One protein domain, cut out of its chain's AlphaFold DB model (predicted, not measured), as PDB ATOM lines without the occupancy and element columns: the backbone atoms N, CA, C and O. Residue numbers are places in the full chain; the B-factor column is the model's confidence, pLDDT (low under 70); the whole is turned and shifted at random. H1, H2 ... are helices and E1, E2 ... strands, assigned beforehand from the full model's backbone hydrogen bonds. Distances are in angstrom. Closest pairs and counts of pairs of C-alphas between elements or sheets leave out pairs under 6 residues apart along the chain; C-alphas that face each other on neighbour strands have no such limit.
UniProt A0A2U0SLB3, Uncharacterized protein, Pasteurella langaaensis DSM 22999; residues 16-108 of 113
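What this domain is: This is residues 16 to 108 of the 113 residues of an uncharacterized protein of Pasteurella langaaensis DSM 22999 (UniProt A0A2U0SLB3). One twisted antiparallel sheet of five strands has a single short helix, H1, over one face and no named helix over the other. Its two longest strands, E3 and E4, run far past the rest as an arm, whose tip, residues 76 to 82, sticks out. The printed part has 93 residues, with one named helix and five named strands in the order E1 H1 E2 E3 E4 E5 along it; across the sheet the order is E1 E5 E4 E3 E2. The class is mostly strand. The whole is loose, with a radius of gyration of the C-alphas of 17.2 A and spans of 57 by 25 by 24 A.

How they stand to each other: E1, residues 16 to 19, is an edge strand and the antiparallel neighbour of E5, residues 101 to 107, at 161 degrees; N 16 and O 104 are 2.8 A apart, within hydrogen-bond range. H1, residues 27 to 34, is on the sheet at a height of 8.7 A. It lies over E3, residues 58 to 73, and only just over E4, residues 85 to 98, on which 3 of its 8 C-alphas fall. On the local plane it stands at 17 degrees to E3, along the strands. The closest C-alphas of H1 and E3 are those of Leu 31 and Arg 65, 6.9 A apart. In H1 every O i to N i+4 pair is within hydrogen-bond range. E2, residues 46 to 55, is the other edge strand and bends by 83 degrees at residue 49. E2, E3, E4 and E5 form a meander, each strand the antiparallel neighbour of the one before, with three hairpins. Within hydrogen-bond range are N 48 and O 64 between E2 and E3, 2.8 A, N 69 and O 89 between E3 and E4, 2.8 A, and N 94 and O 105 between E4 and E5, 2.8 A. E1 and E2 are apart, and so are E2 and E5.

Where its parts are: E1 begins at C-alpha 16, (-7.325, 36.759, -26.224), and is 10.4 A long; H1 is 10.6 A long. E2 spans 21.1 A. E3 spans 42.9 A, bends by 55 degrees at residue 70 and ends at C-alpha 73, (-33.496, 28.759, -25.058). E4 spans 41.9 A. E5 spans 20.2 A and ends at C-alpha 107, (-18.907, 37.625, -26.419).

The domain as a whole: The two C-alphas farthest apart, those of Glu 57 and Gln 79, are 58.6 A from each other. The printed part has no cut. The links from H1 to E2 and from E3 to E4 are long, with 11 residues each. The mean pLDDT of the printed part is 89.1; residue 23 and residues 77 to 83 are under 70.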
ATOM      1  N   TYR A  16      -8.545  37.370 -25.708       86.75
ATOM      2  CA  TYR A  16      -7.325  36.759 -26.224       86.75
ATOM      3  C   TYR A  16      -6.313  37.841 -26.584       86.75
ATOM      4  O   TYR A  16      -6.688  38.901 -27.083       86.75
ATOM      5  N   PHE A  17      -5.036  37.565 -26.344       88.81
ATOM      6  CA  PHE A  17      -3.935  38.464 -26.671       88.81
ATOM      7  C   PHE A  17      -2.958  37.737 -27.585       88.81
ATOM      8  O   PHE A  17      -2.488  36.647 -27.255       88.81
ATOM      9  N   TYR A  18      -2.655  38.353 -28.719       86.88
ATOM     10  CA  TYR A  18      -1.760  37.823 -29.733       86.88
ATOM     11  C   TYR A  18      -0.614  38.789 -29.983       86.88
ATOM     12  O   TYR A  18      -0.748  40.005 -29.836       86.88
ATOM     13  N   ARG A  19       0.502  38.212 -30.417       87.81
ATOM     14  CA  ARG A  19       1.589  38.934 -31.059       87.81
ATOM     15  C   ARG A  19       1.639  38.486 -32.514       87.81
ATOM     16  O   ARG A  19       1.833  37.294 -32.772       87.81
ATOM     17  N   ALA A  20       1.398  39.401 -33.439       80.94
ATOM     18  CA  ALA A  20       1.429  39.116 -34.859       80.94
ATOM     19  C   ALA A  20       2.870  38.829 -35.305       80.94
ATOM     20  O   ALA A  20       3.826  39.431 -34.818       80.94
ATOM     21  N   LYS A  21       3.030  37.851 -36.201       77.31
ATOM     22  CA  LYS A  21       4.329  37.570 -36.837       77.31
ATOM     23  C   LYS A  21       4.621  38.558 -37.967       77.31
ATOM     24  O   LYS A  21       5.782  38.868 -38.208       77.31
ATOM     25  N   ASP A  22       3.559  39.055 -38.594       71.00
ATOM     26  CA  ASP A  22       3.569  40.024 -39.684       71.00
ATOM     27  C   ASP A  22       2.939  41.343 -39.215       71.00
ATOM     28  O   ASP A  22       2.166  41.360 -38.260       71.00
ATOM     29  N   HIS A  23       3.267  42.451 -39.883       68.19
ATOM     30  CA  HIS A  23       2.800  43.787 -39.487       68.19
ATOM     31  C   HIS A  23       1.358  44.110 -39.917       68.19
ATOM     32  O   HIS A  23       0.819  45.104 -39.450       68.19
ATOM     33  N   ASP A  24       0.733  43.323 -40.801       80.12
ATOM     34  CA  ASP A  24      -0.630  43.606 -41.275       80.12
ATOM     35  C   ASP A  24      -1.627  42.569 -40.756       80.12
ATOM     36  O   ASP A  24      -1.781  41.473 -41.299       80.12
ATOM     37  N   ILE A  25      -2.308  42.921 -39.667       86.38
ATOM     38  CA  ILE A  25      -3.352  42.088 -39.075       86.38
ATOM     39  C   ILE A  25      -4.655  42.294 -39.854       86.38
ATOM     40  O   ILE A  25      -5.204  43.397 -39.907       86.38
ATOM     41  N   ASN A  26      -5.207  41.226 -40.434       91.38
ATOM     42  CA  ASN A  26      -6.456  41.301 -41.188       91.38
ATOM     43  C   ASN A  26      -7.684  41.337 -40.259       91.38
ATOM     44  O   ASN A  26      -8.294  40.316 -39.939       91.38
ATOM     45  N   HIS A  27      -8.070  42.539 -39.832       93.88
ATOM     46  CA  HIS A  27      -9.242  42.731 -38.975       93.88
ATOM     47  C   HIS A  27     -10.539  42.243 -39.628       93.88
ATOM     48  O   HIS A  27     -11.387  41.696 -38.931       93.88
ATOM     49  N   VAL A  28     -10.706  42.417 -40.941       95.12
ATOM     50  CA  VAL A  28     -11.943  42.034 -41.644       95.12
ATOM     51  C   VAL A  28     -12.186  40.536 -41.518       95.12
ATOM     52  O   VAL A  28     -13.260  40.126 -41.089       95.12
ATOM     53  N   GLU A  29     -11.164  39.727 -41.787       93.06
ATOM     54  CA  GLU A  29     -11.258  38.268 -41.706       93.06
ATOM     55  C   GLU A  29     -11.622  37.781 -40.298       93.06
ATOM     56  O   GLU A  29     -12.486  36.915 -40.134       93.06
ATOM     57  N   ILE A  30     -11.014  38.377 -39.268       93.25
ATOM     58  CA  ILE A  30     -11.306  38.042 -37.870       93.25
ATOM     59  C   ILE A  30     -12.757  38.399 -37.522       93.25
ATOM     60  O   ILE A  30     -13.468  37.586 -36.923       93.25
ATOM     61  N   LEU A  31     -13.208  39.601 -37.899       95.38
ATOM     62  CA  LEU A  31     -14.582  40.036 -37.656       95.38
ATOM     63  C   LEU A  31     -15.583  39.130 -38.381       95.38
ATOM     64  O   LEU A  31     -16.594  38.754 -37.788       95.38
ATOM     65  N   ASP A  32     -15.304  38.765 -39.633       94.75
ATOM     66  CA  ASP A  32     -16.168  37.914 -40.453       94.75
ATOM     67  C   ASP A  32     -16.290  36.513 -39.861       94.75
ATOM     68  O   ASP A  32     -17.400  35.987 -39.762       94.75
ATOM     69  N   CYS A  33     -15.183  35.938 -39.381       93.38
ATOM     70  CA  CYS A  33     -15.206  34.674 -38.647       93.38
ATOM     71  C   CYS A  33     -16.056  34.774 -37.376       93.38
ATOM     72  O   CYS A  33     -16.913  33.920 -37.138       93.38
ATOM     73  N   ALA A  34     -15.862  35.830 -36.586       92.50
ATOM     74  CA  ALA A  34     -16.579  36.034 -35.331       92.50
ATOM     75  C   ALA A  34     -18.090  36.223 -35.524       92.50
ATOM     76  O   ALA A  34     -18.869  35.811 -34.660       92.50
ATOM     77  N   SER A  35     -18.508  36.819 -36.645       95.12
ATOM     78  CA  SER A  35     -19.907  37.135 -36.942       95.12
ATOM     79  C   SER A  35     -20.653  36.093 -37.772       95.12
ATOM     80  O   SER A  35     -21.773  36.360 -38.199       95.12
ATOM     81  N   ARG A  36     -20.097  34.892 -37.984       94.25
ATOM     82  CA  ARG A  36     -20.778  33.815 -38.738       94.25
ATOM     83  C   ARG A  36     -22.115  33.370 -38.137       94.25
ATOM     84  O   ARG A  36     -22.944  32.819 -38.846       94.25
ATOM     85  N   ASN A  37     -22.332  33.614 -36.848       92.25
ATOM     86  CA  ASN A  37     -23.584  33.339 -36.136       92.25
ATOM     87  C   ASN A  37     -24.505  34.563 -36.050       92.25
ATOM     88  O   ASN A  37     -25.383  34.607 -35.179       92.25
ATOM     89  N   CYS A  38     -24.275  35.575 -36.888       94.19
ATOM     90  CA  CYS A  38     -25.241  36.640 -37.087       94.19
ATOM     91  C   CYS A  38     -26.556  36.044 -37.586       94.19
ATOM     92  O   CYS A  38     -26.565  35.137 -38.417       94.19
ATOM     93  N   GLN A  39     -27.663  36.551 -37.055       90.94
ATOM     94  CA  GLN A  39     -28.991  36.159 -37.495       90.94
ATOM     95  C   GLN A  39     -29.144  36.436 -38.997       90.94
ATOM     96  O   GLN A  39     -28.775  37.507 -39.487       90.94
ATOM     97  N   GLU A  40     -29.697  35.465 -39.721       87.06
ATOM     98  CA  GLU A  40     -29.902  35.559 -41.164       87.06
ATOM     99  C   GLU A  40     -30.790  36.761 -41.522       87.06
ATOM    100  O   GLU A  40     -31.787  37.051 -40.856       87.06
ATOM    101  N   GLY A  41     -30.396  37.501 -42.562       88.31
ATOM    102  CA  GLY A  41     -31.116  38.689 -43.026       88.31
ATOM    103  C   GLY A  41     -31.063  39.893 -42.079       88.31
ATOM    104  O   GLY A  41     -31.792  40.862 -42.302       88.31
ATOM    105  N   LYS A  42     -30.239  39.861 -41.023       89.88
ATOM    106  CA  LYS A  42     -30.008  41.010 -40.141       89.88
ATOM    107  C   LYS A  42     -28.693  41.709 -40.455       89.88
ATOM    108  O   LYS A  42     -27.693  41.079 -40.783       89.88
ATOM    109  N   GLU A  43     -28.713  43.024 -40.297       91.31
ATOM    110  CA  GLU A  43     -27.538  43.876 -40.429       91.31
ATOM    111  C   GLU A  43     -26.775  43.991 -39.105       91.31
ATOM    112  O   GLU A  43     -27.293  43.716 -38.017       91.31
ATOM    113  N   PHE A  44     -25.520  44.427 -39.202       95.75
ATOM    114  CA  PHE A  44     -24.715  44.772 -38.039       95.75
ATOM    115  C   PHE A  44     -25.201  46.094 -37.435       95.75
ATOM    116  O   PHE A  44     -25.351  47.083 -38.147       95.75
ATOM    117  N   LEU A  45     -25.393  46.129 -36.114       96.00
ATOM    118  CA  LEU A  45     -25.729  47.369 -35.402       96.00
ATOM    119  C   LEU A  45     -24.545  48.334 -35.382       96.00
ATOM    120  O   LEU A  45     -24.720  49.545 -35.456       96.00
ATOM    121  N   ILE A  46     -23.337  47.782 -35.259       97.44
ATOM    122  CA  ILE A  46     -22.081  48.515 -35.399       97.44
ATOM    123  C   ILE A  46     -21.157  47.670 -36.264       97.44
ATOM    124  O   ILE A  46     -21.041  46.463 -36.040       97.44
ATOM    125  N   ASN A  47     -20.495  48.305 -37.227       97.38
ATOM    126  CA  ASN A  47     -19.469  47.690 -38.059       97.38
ATOM    127  C   ASN A  47     -18.367  48.710 -38.349       97.38
ATOM    128  O   ASN A  47     -18.386  49.404 -39.364       97.38
ATOM    129  N   THR A  48     -17.423  48.802 -37.424       98.12
ATOM    130  CA  THR A  48     -16.268  49.693 -37.489       98.12
ATOM    131  C   THR A  48     -15.025  48.864 -37.776       98.12
ATOM    132  O   THR A  48     -14.775  47.872 -37.085       98.12
ATOM    133  N   VAL A  49     -14.243  49.256 -38.782       97.19
ATOM    134  CA  VAL A  49     -13.079  48.490 -39.241       97.19
ATOM    135  C   VAL A  49     -11.845  49.387 -39.286       97.19
ATOM    136  O   VAL A  49     -11.809  50.320 -40.077       97.19
ATOM    137  N   LYS A  50     -10.828  49.049 -38.480       94.69
ATOM    138  CA  LYS A  50      -9.510  49.710 -38.427       94.69
ATOM    139  C   LYS A  50      -9.594  51.238 -38.295       94.69
ATOM    140  O   LYS A  50      -8.881  51.970 -38.976       94.69
ATOM    141  N   GLU A  51     -10.434  51.715 -37.386       97.56
ATOM    142  CA  GLU A  51     -10.445  53.131 -37.019       97.56
ATOM    143  C   GLU A  51      -9.288  53.451 -36.073       97.56
ATOM    144  O   GLU A  51      -8.887  52.621 -35.255       97.56
ATOM    145  N   ASN A  52      -8.760  54.670 -36.173       96.81
ATOM    146  CA  ASN A  52      -7.699  55.140 -35.290       96.81
ATOM    147  C   ASN A  52      -8.296  55.779 -34.029       96.81
ATOM    148  O   ASN A  52      -9.283  56.514 -34.102       96.81
ATOM    149  N   ILE A  53      -7.689  55.528 -32.874       95.75
ATOM    150  CA  ILE A  53      -8.055  56.173 -31.612       95.75
ATOM    151  C   ILE A  53      -6.803  56.511 -30.809       95.75
ATOM    152  O   ILE A  53      -5.876  55.709 -30.711       95.75
ATOM    153  N   GLU A  54      -6.784  57.702 -30.215       95.69
ATOM    154  CA  GLU A  54      -5.695  58.156 -29.357       95.69
ATOM    155  C   GLU A  54      -6.129  58.139 -27.889       95.69
ATOM    156  O   GLU A  54      -7.148  58.722 -27.516       95.69
ATOM    157  N   ILE A  55      -5.365  57.443 -27.044       92.19
ATOM    158  CA  ILE A  55      -5.620  57.330 -25.605       92.19
ATOM    159  C   ILE A  55      -4.297  57.530 -24.876       92.19
ATOM    160  O   ILE A  55      -3.365  56.755 -25.075       92.19
ATOM    161  N   ASN A  56      -4.222  58.528 -23.990       93.44
ATOM    162  CA  ASN A  56      -3.010  58.843 -23.223       93.44
ATOM    163  C   ASN A  56      -1.761  58.977 -24.121       93.44
ATOM    164  O   ASN A  56      -0.753  58.315 -23.863       93.44
ATOM    165  N   GLU A  57      -1.863  59.774 -25.193       93.75
ATOM    166  CA  GLU A  57      -0.780  60.040 -26.166       93.75
ATOM    167  C   GLU A  57      -0.291  58.788 -26.922       93.75
ATOM    168  O   GLU A  57       0.833  58.727 -27.422       93.75
ATOM    169  N   LYS A  58      -1.122  57.741 -26.986       92.69
ATOM    170  CA  LYS A  58      -0.835  56.508 -27.725       92.69
ATOM    171  C   LYS A  58      -1.923  56.260 -28.754       92.69
ATOM    172  O   LYS A  58      -3.103  56.245 -28.407       92.69
ATOM    173  N   SER A  59      -1.510  56.007 -29.990       95.12
ATOM    174  CA  SER A  59      -2.400  55.602 -31.076       95.12
ATOM    175  C   SER A  59      -2.661  54.100 -31.042       95.12
ATOM    176  O   SER A  59      -1.754  53.295 -30.805       95.12
ATOM    177  N   TYR A  60      -3.908  53.741 -31.308       95.56
ATOM    178  CA  TYR A  60      -4.388  52.376 -31.446       95.56
ATOM    179  C   TYR A  60      -5.238  52.286 -32.706       95.56
ATOM    180  O   TYR A  60      -5.960  53.225 -33.044       95.56
ATOM    181  N   LEU A  61      -5.202  51.131 -33.357       96.19
ATOM    182  CA  LEU A  61      -6.215  50.759 -34.334       96.19
ATOM    183  C   LEU A  61      -7.258  49.907 -33.629       96.19
ATOM    184  O   LEU A  61      -6.921  49.027 -32.839       96.19
ATOM    185  N   TYR A  62      -8.532  50.147 -33.904       96.94
ATOM    186  CA  TYR A  62      -9.587  49.303 -33.371       96.94
ATOM    187  C   TYR A  62     -10.616  48.938 -34.428       96.94
ATOM    188  O   TYR A  62     -10.884  49.675 -35.378       96.94
ATOM    189  N   SER A  63     -11.213  47.772 -34.235       98.00
ATOM    190  CA  SER A  63     -12.421  47.370 -34.941       98.00
ATOM    191  C   SER A  63     -13.467  46.919 -33.940       98.00
ATOM    192  O   SER A  63     -13.142  46.331 -32.910       98.00
ATOM    193  N   LEU A  64     -14.731  47.161 -34.257       97.44
ATOM    194  CA  LEU A  64     -15.865  46.782 -33.427       97.44
ATOM    195  C   LEU A  64     -16.984  46.280 -34.329       97.44
ATOM    196  O   LEU A  64     -17.386  46.967 -35.268       97.44
ATOM    197  N   ARG A  65     -17.528  45.110 -34.006       97.62
ATOM    198  CA  ARG A  65     -18.755  44.620 -34.630       97.62
ATOM    199  C   ARG A  65     -19.751  44.198 -33.566       97.62
ATOM    200  O   ARG A  65     -19.397  43.434 -32.670       97.62
ATOM    201  N   ILE A  66     -20.982  44.692 -33.675       97.50
ATOM    202  CA  ILE A  66     -22.119  44.292 -32.836       97.50
ATOM    203  C   ILE A  66     -23.226  43.789 -33.750       97.50
ATOM    204  O   ILE A  66     -23.585  44.465 -34.714       97.50
ATOM    205  N   PHE A  67     -23.766  42.609 -33.456       96.75
ATOM    206  CA  PHE A  67     -24.727  41.947 -34.332       96.75
ATOM    207  C   PHE A  67     -25.710  41.067 -33.548       96.75
ATOM    208  O   PHE A  67     -25.348  40.519 -32.501       96.75
ATOM    209  N   PRO A  68     -26.961  40.928 -34.019       96.25
ATOM    210  CA  PRO A  68     -27.919  40.021 -33.403       96.25
ATOM    211  C   PRO A  68     -27.529  38.569 -33.696       96.25
ATOM    212  O   PRO A  68     -27.146  38.227 -34.812       96.25
ATOM    213  N   SER A  69     -27.642  37.703 -32.696       93.75
ATOM    214  CA  SER A  69     -27.421  36.266 -32.811       93.75
ATOM    215  C   SER A  69     -28.583  35.523 -32.172       93.75
ATOM    216  O   SER A  69     -28.955  35.800 -31.030       93.75
ATOM    217  N   GLU A  70     -29.146  34.574 -32.910       90.19
ATOM    218  CA  GLU A  70     -30.229  33.732 -32.422       90.19
ATOM    219  C   GLU A  70     -29.668  32.580 -31.579       90.19
ATOM    220  O   GLU A  70     -28.738  31.873 -31.980       90.19
ATOM    221  N   ARG A  71     -30.216  32.396 -30.377       85.69
ATOM    222  CA  ARG A  71     -29.803  31.351 -29.432       85.69
ATOM    223  C   ARG A  71     -31.009  30.525 -29.030       85.69
ATOM    224  O   ARG A  71     -32.033  31.072 -28.639       85.69
ATOM    225  N   THR A  72     -30.871  29.203 -29.063       85.19
ATOM    226  CA  THR A  72     -31.890  28.309 -28.507       85.19
ATOM    227  C   THR A  72     -31.974  28.482 -26.991       85.19
ATOM    228  O   THR A  72     -30.954  28.437 -26.298       85.19
ATOM    229  N   VAL A  73     -33.192  28.659 -26.486       84.50
ATOM    230  CA  VAL A  73     -33.496  28.759 -25.058       84.50
ATOM    231  C   VAL A  73     -33.979  27.405 -24.554       84.50
ATOM    232  O   VAL A  73     -34.829  26.765 -25.171       84.50
ATOM    233  N   TYR A  74     -33.445  26.986 -23.410       81.31
ATOM    234  CA  TYR A  74     -33.813  25.740 -22.747       81.31
ATOM    235  C   TYR A  74     -34.453  26.053 -21.397       81.31
ATOM    236  O   TYR A  74     -33.872  26.774 -20.586       81.31
ATOM    237  N   PHE A  75     -35.635  25.494 -21.148       81.12
ATOM    238  CA  PHE A  75     -36.333  25.631 -19.874       81.12
ATOM    239  C   PHE A  75     -36.128  24.380 -19.018       81.12
ATOM    240  O   PHE A  75     -36.137  23.252 -19.511       81.12
ATOM    241  N   ILE A  76     -35.951  24.575 -17.712       74.25
ATOM    242  CA  ILE A  76     -35.846  23.468 -16.757       74.25
ATOM    243  C   ILE A  76     -37.187  22.716 -16.754       74.25
ATOM    244  O   ILE A  76     -38.239  23.335 -16.623       74.25
ATOM    245  N   ASN A  77     -37.142  21.388 -16.887       68.12
ATOM    246  CA  ASN A  77     -38.301  20.482 -16.921       68.12
ATOM    247  C   ASN A  77     -39.214  20.570 -18.159       68.12
ATOM    248  O   ASN A  77     -40.331  20.050 -18.111       68.12
ATOM    249  N   SER A  78     -38.770  21.146 -19.282       64.44
ATOM    250  CA  SER A  78     -39.515  21.010 -20.541       64.44
ATOM    251  C   SER A  78     -39.472  19.549 -21.012       64.44
ATOM    252  O   SER A  78     -38.459  19.088 -21.543       64.44
ATOM    253  N   GLN A  79     -40.551  18.797 -20.783       63.38
ATOM    254  CA  GLN A  79     -40.691  17.439 -21.326       63.38
ATOM    255  C   GLN A  79     -40.980  17.451 -22.835       63.38
ATOM    256  O   GLN A  79     -40.663  16.486 -23.531       63.38
ATOM    257  N   ASP A  80     -41.486  18.573 -23.349       61.16
ATOM    258  CA  ASP A  80     -41.727  18.786 -24.769       61.16
ATOM    259  C   ASP A  80     -40.421  19.100 -25.503       61.16
ATOM    260  O   ASP A  80     -39.918  20.222 -25.496       61.16
ATOM    261  N   LYS A  81     -39.871  18.084 -26.174       60.12
ATOM    262  CA  LYS A  81     -38.708  18.220 -27.071       60.12
ATOM    263  C   LYS A  81     -39.030  18.947 -28.385       60.12
ATOM    264  O   LYS A  81     -38.116  19.192 -29.172       60.12
ATOM    265  N   GLU A  82     -40.300  19.255 -28.645       63.53
ATOM    266  CA  GLU A  82     -40.763  19.766 -29.941       63.53
ATOM    267  C   GLU A  82     -40.826  21.297 -30.014       63.53
ATOM    268  O   GLU A  82     -40.635  21.859 -31.094       63.53
ATOM    269  N   VAL A  83     -41.002  21.997 -28.888       63.25
ATOM    270  CA  VAL A  83     -41.051  23.467 -28.877       63.25
ATOM    271  C   VAL A  83     -39.652  24.032 -28.644       63.25
ATOM    272  O   VAL A  83     -39.145  24.064 -27.523       63.25
ATOM    273  N   LYS A  84     -39.012  24.488 -29.723       72.44
ATOM    274  CA  LYS A  84     -37.739  25.213 -29.660       72.44
ATOM    275  C   LYS A  84     -38.021  26.704 -29.524       72.44
ATOM    276  O   LYS A  84     -38.444  27.341 -30.482       72.44
ATOM    277  N   PHE A  85     -37.769  27.255 -28.343       83.12
ATOM    278  CA  PHE A  85     -37.754  28.701 -28.150       83.12
ATOM    279  C   PHE A  85     -36.398  29.261 -28.578       83.12
ATOM    280  O   PHE A  85     -35.360  28.628 -28.359       83.12
ATOM    281  N   SER A  86     -36.405  30.455 -29.158       87.62
ATOM    282  CA  SER A  86     -35.195  31.218 -29.433       87.62
ATOM    283  C   SER A  86     -35.265  32.602 -28.802       87.62
ATOM    284  O   SER A  86     -36.338  33.180 -28.635       87.62
ATOM    285  N   ASP A  87     -34.099  33.100 -28.409       88.19
ATOM    286  CA  ASP A  87     -33.881  34.476 -27.986       88.19
ATOM    287  C   ASP A  87     -32.897  35.139 -28.955       88.19
ATOM    288  O   ASP A  87     -32.028  34.472 -29.534       88.19
ATOM    289  N   ILE A  88     -33.029  36.450 -29.124       90.75
ATOM    290  CA  ILE A  88     -32.103  37.258 -29.912       90.75
ATOM    291  C   ILE A  88     -31.220  38.013 -28.931       90.75
ATOM    292  O   ILE A  88     -31.646  38.961 -28.272       90.75
ATOM    293  N   ILE A  89     -29.953  37.620 -28.885       92.50
ATOM    294  CA  ILE A  89     -28.943  38.323 -28.101       92.50
ATOM    295  C   ILE A  89     -28.065  39.174 -29.013       92.50
ATOM    296  O   ILE A  89     -27.864  38.853 -30.181       92.50
ATOM    297  N   HIS A  90     -27.469  40.229 -28.471       94.19
ATOM    298  CA  HIS A  90     -26.476  41.021 -29.192       94.19
ATOM    299  C   HIS A  90     -25.072  40.501 -28.879       94.19
ATOM    300  O   HIS A  90     -24.577  40.639 -27.757       94.19
ATOM    301  N   ALA A  91     -24.448  39.865 -29.868       95.06
ATOM    302  CA  ALA A  91     -23.054  39.449 -29.814       95.06
ATOM    303  C   ALA A  91     -22.140  40.617 -30.198       95.06
ATOM    304  O   ALA A  91     -22.544  41.519 -30.937       95.06
ATOM    305  N   TYR A  92     -20.905  40.597 -29.697       95.81
ATOM    306  CA  TYR A  92     -19.919  41.613 -30.044       95.81
ATOM    307  C   TYR A  92     -18.508  41.051 -30.135       95.81
ATOM    308  O   TYR A  92     -18.138  40.132 -29.398       95.81
ATOM    309  N   ILE A  93     -17.707  41.684 -30.988       96.25
ATOM    310  CA  ILE A  93     -16.259  41.522 -31.052       96.25
ATOM    311  C   ILE A  93     -15.582  42.889 -31.129       96.25
ATOM    312  O   ILE A  93     -16.016  43.760 -31.881       96.25
ATOM    313  N   ILE A  94     -14.518  43.058 -30.351       96.56
ATOM    314  CA  ILE A  94     -13.633  44.218 -30.347       96.56
ATOM    315  C   ILE A  94     -12.223  43.719 -30.646       96.56
ATOM    316  O   ILE A  94     -11.735  42.798 -29.986       96.56
ATOM    317  N   LEU A  95     -11.581  44.343 -31.623       95.88
ATOM    318  CA  LEU A  95     -10.172  44.173 -31.945       95.88
ATOM    319  C   LEU A  95      -9.456  45.457 -31.554       95.88
ATOM    320  O   LEU A  95      -9.918  46.533 -31.926       95.88
ATOM    321  N   ILE A  96      -8.362  45.347 -30.809       95.50
ATOM    322  CA  ILE A  96      -7.505  46.479 -30.454       95.50
ATOM    323  C   ILE A  96      -6.087  46.112 -30.859       95.50
ATOM    324  O   ILE A  96      -5.521  45.152 -30.339       95.50
ATOM    325  N   GLU A  97      -5.533  46.879 -31.779       93.56
ATOM    326  CA  GLU A  97      -4.218  46.690 -32.363       93.56
ATOM    327  C   GLU A  97      -3.304  47.856 -31.974       93.56
ATOM    328  O   GLU A  97      -3.706  49.026 -31.970       93.56
ATOM    329  N   ARG A  98      -2.061  47.521 -31.627       92.12
ATOM    330  CA  ARG A  98      -0.969  48.477 -31.433       92.12
ATOM    331  C   ARG A  98       0.357  47.778 -31.689       92.12
ATOM    332  O   ARG A  98       0.639  46.764 -31.053       92.12
ATOM    333  N   ASP A  99       1.178  48.367 -32.552       89.44
ATOM    334  CA  ASP A  99       2.439  47.779 -33.007       89.44
ATOM    335  C   ASP A  99       2.198  46.352 -33.549       89.44
ATOM    336  O   ASP A  99       1.362  46.163 -34.425       89.44
ATOM    337  N   ASP A 100       2.876  45.337 -33.012       88.75
ATOM    338  CA  ASP A 100       2.705  43.923 -33.358       88.75
ATOM    339  C   ASP A 100       1.743  43.175 -32.414       88.75
ATOM    340  O   ASP A 100       1.722  41.942 -32.395       88.75
ATOM    341  N   PHE A 101       0.943  43.885 -31.615       91.19
ATOM    342  CA  PHE A 101       0.030  43.288 -30.639       91.19
ATOM    343  C   PHE A 101      -1.435  43.447 -31.033       91.19
ATOM    344  O   PHE A 101      -1.877  44.527 -31.422       91.19
ATOM    345  N   LEU A 102      -2.207  42.381 -30.817       92.19
ATOM    346  CA  LEU A 102      -3.657  42.358 -30.989       92.19
ATOM    347  C   LEU A 102      -4.336  41.829 -29.728       92.19
ATOM    348  O   LEU A 102      -4.069  40.711 -29.287       92.19
ATOM    349  N   ALA A 103      -5.276  42.598 -29.192       92.62
ATOM    350  CA  ALA A 103      -6.246  42.128 -28.216       92.62
ATOM    351  C   ALA A 103      -7.591  41.862 -28.904       92.62
ATOM    352  O   ALA A 103      -8.105  42.707 -29.636       92.62
ATOM    353  N   VAL A 104      -8.174  40.695 -28.639       92.81
ATOM    354  CA  VAL A 104      -9.488  40.280 -29.141       92.81
ATOM    355  C   VAL A 104     -10.413  40.086 -27.956       92.81
ATOM    356  O   VAL A 104     -10.193  39.189 -27.145       92.81
ATOM    357  N   LEU A 105     -11.464  40.893 -27.861       93.81
ATOM    358  CA  LEU A 105     -12.517  40.742 -26.864       93.81
ATOM    359  C   LEU A 105     -13.784  40.315 -27.589       93.81
ATOM    360  O   LEU A 105     -14.245  41.026 -28.474       93.81
ATOM    361  N   SER A 106     -14.361  39.175 -27.229       92.81
ATOM    362  CA  SER A 106     -15.568  38.686 -27.894       92.81
ATOM    363  C   SER A 106     -16.550  38.079 -26.910       92.81
ATOM    364  O   SER A 106     -16.168  37.459 -25.916       92.81
ATOM    365  N   LYS A 107     -17.839  38.256 -27.185       92.56
ATOM    366  CA  LYS A 107     -18.907  37.625 -26.419       92.56
ATOM    367  C   LYS A 107     -19.975  37.135 -27.369       92.56
ATOM    368  O   LYS A 107     -20.459  37.875 -28.221       92.56
ATOM    369  N   SER A 108     -20.368  35.881 -27.168       91.19
ATOM    370  CA  SER A 108     -21.440  35.233 -27.921       91.19
ATOM    371  C   SER A 108     -21.200  35.128 -29.433       91.19
ATOM    372  O   SER A 108     -22.145  34.833 -30.160       91.19
TER     373      SER A 108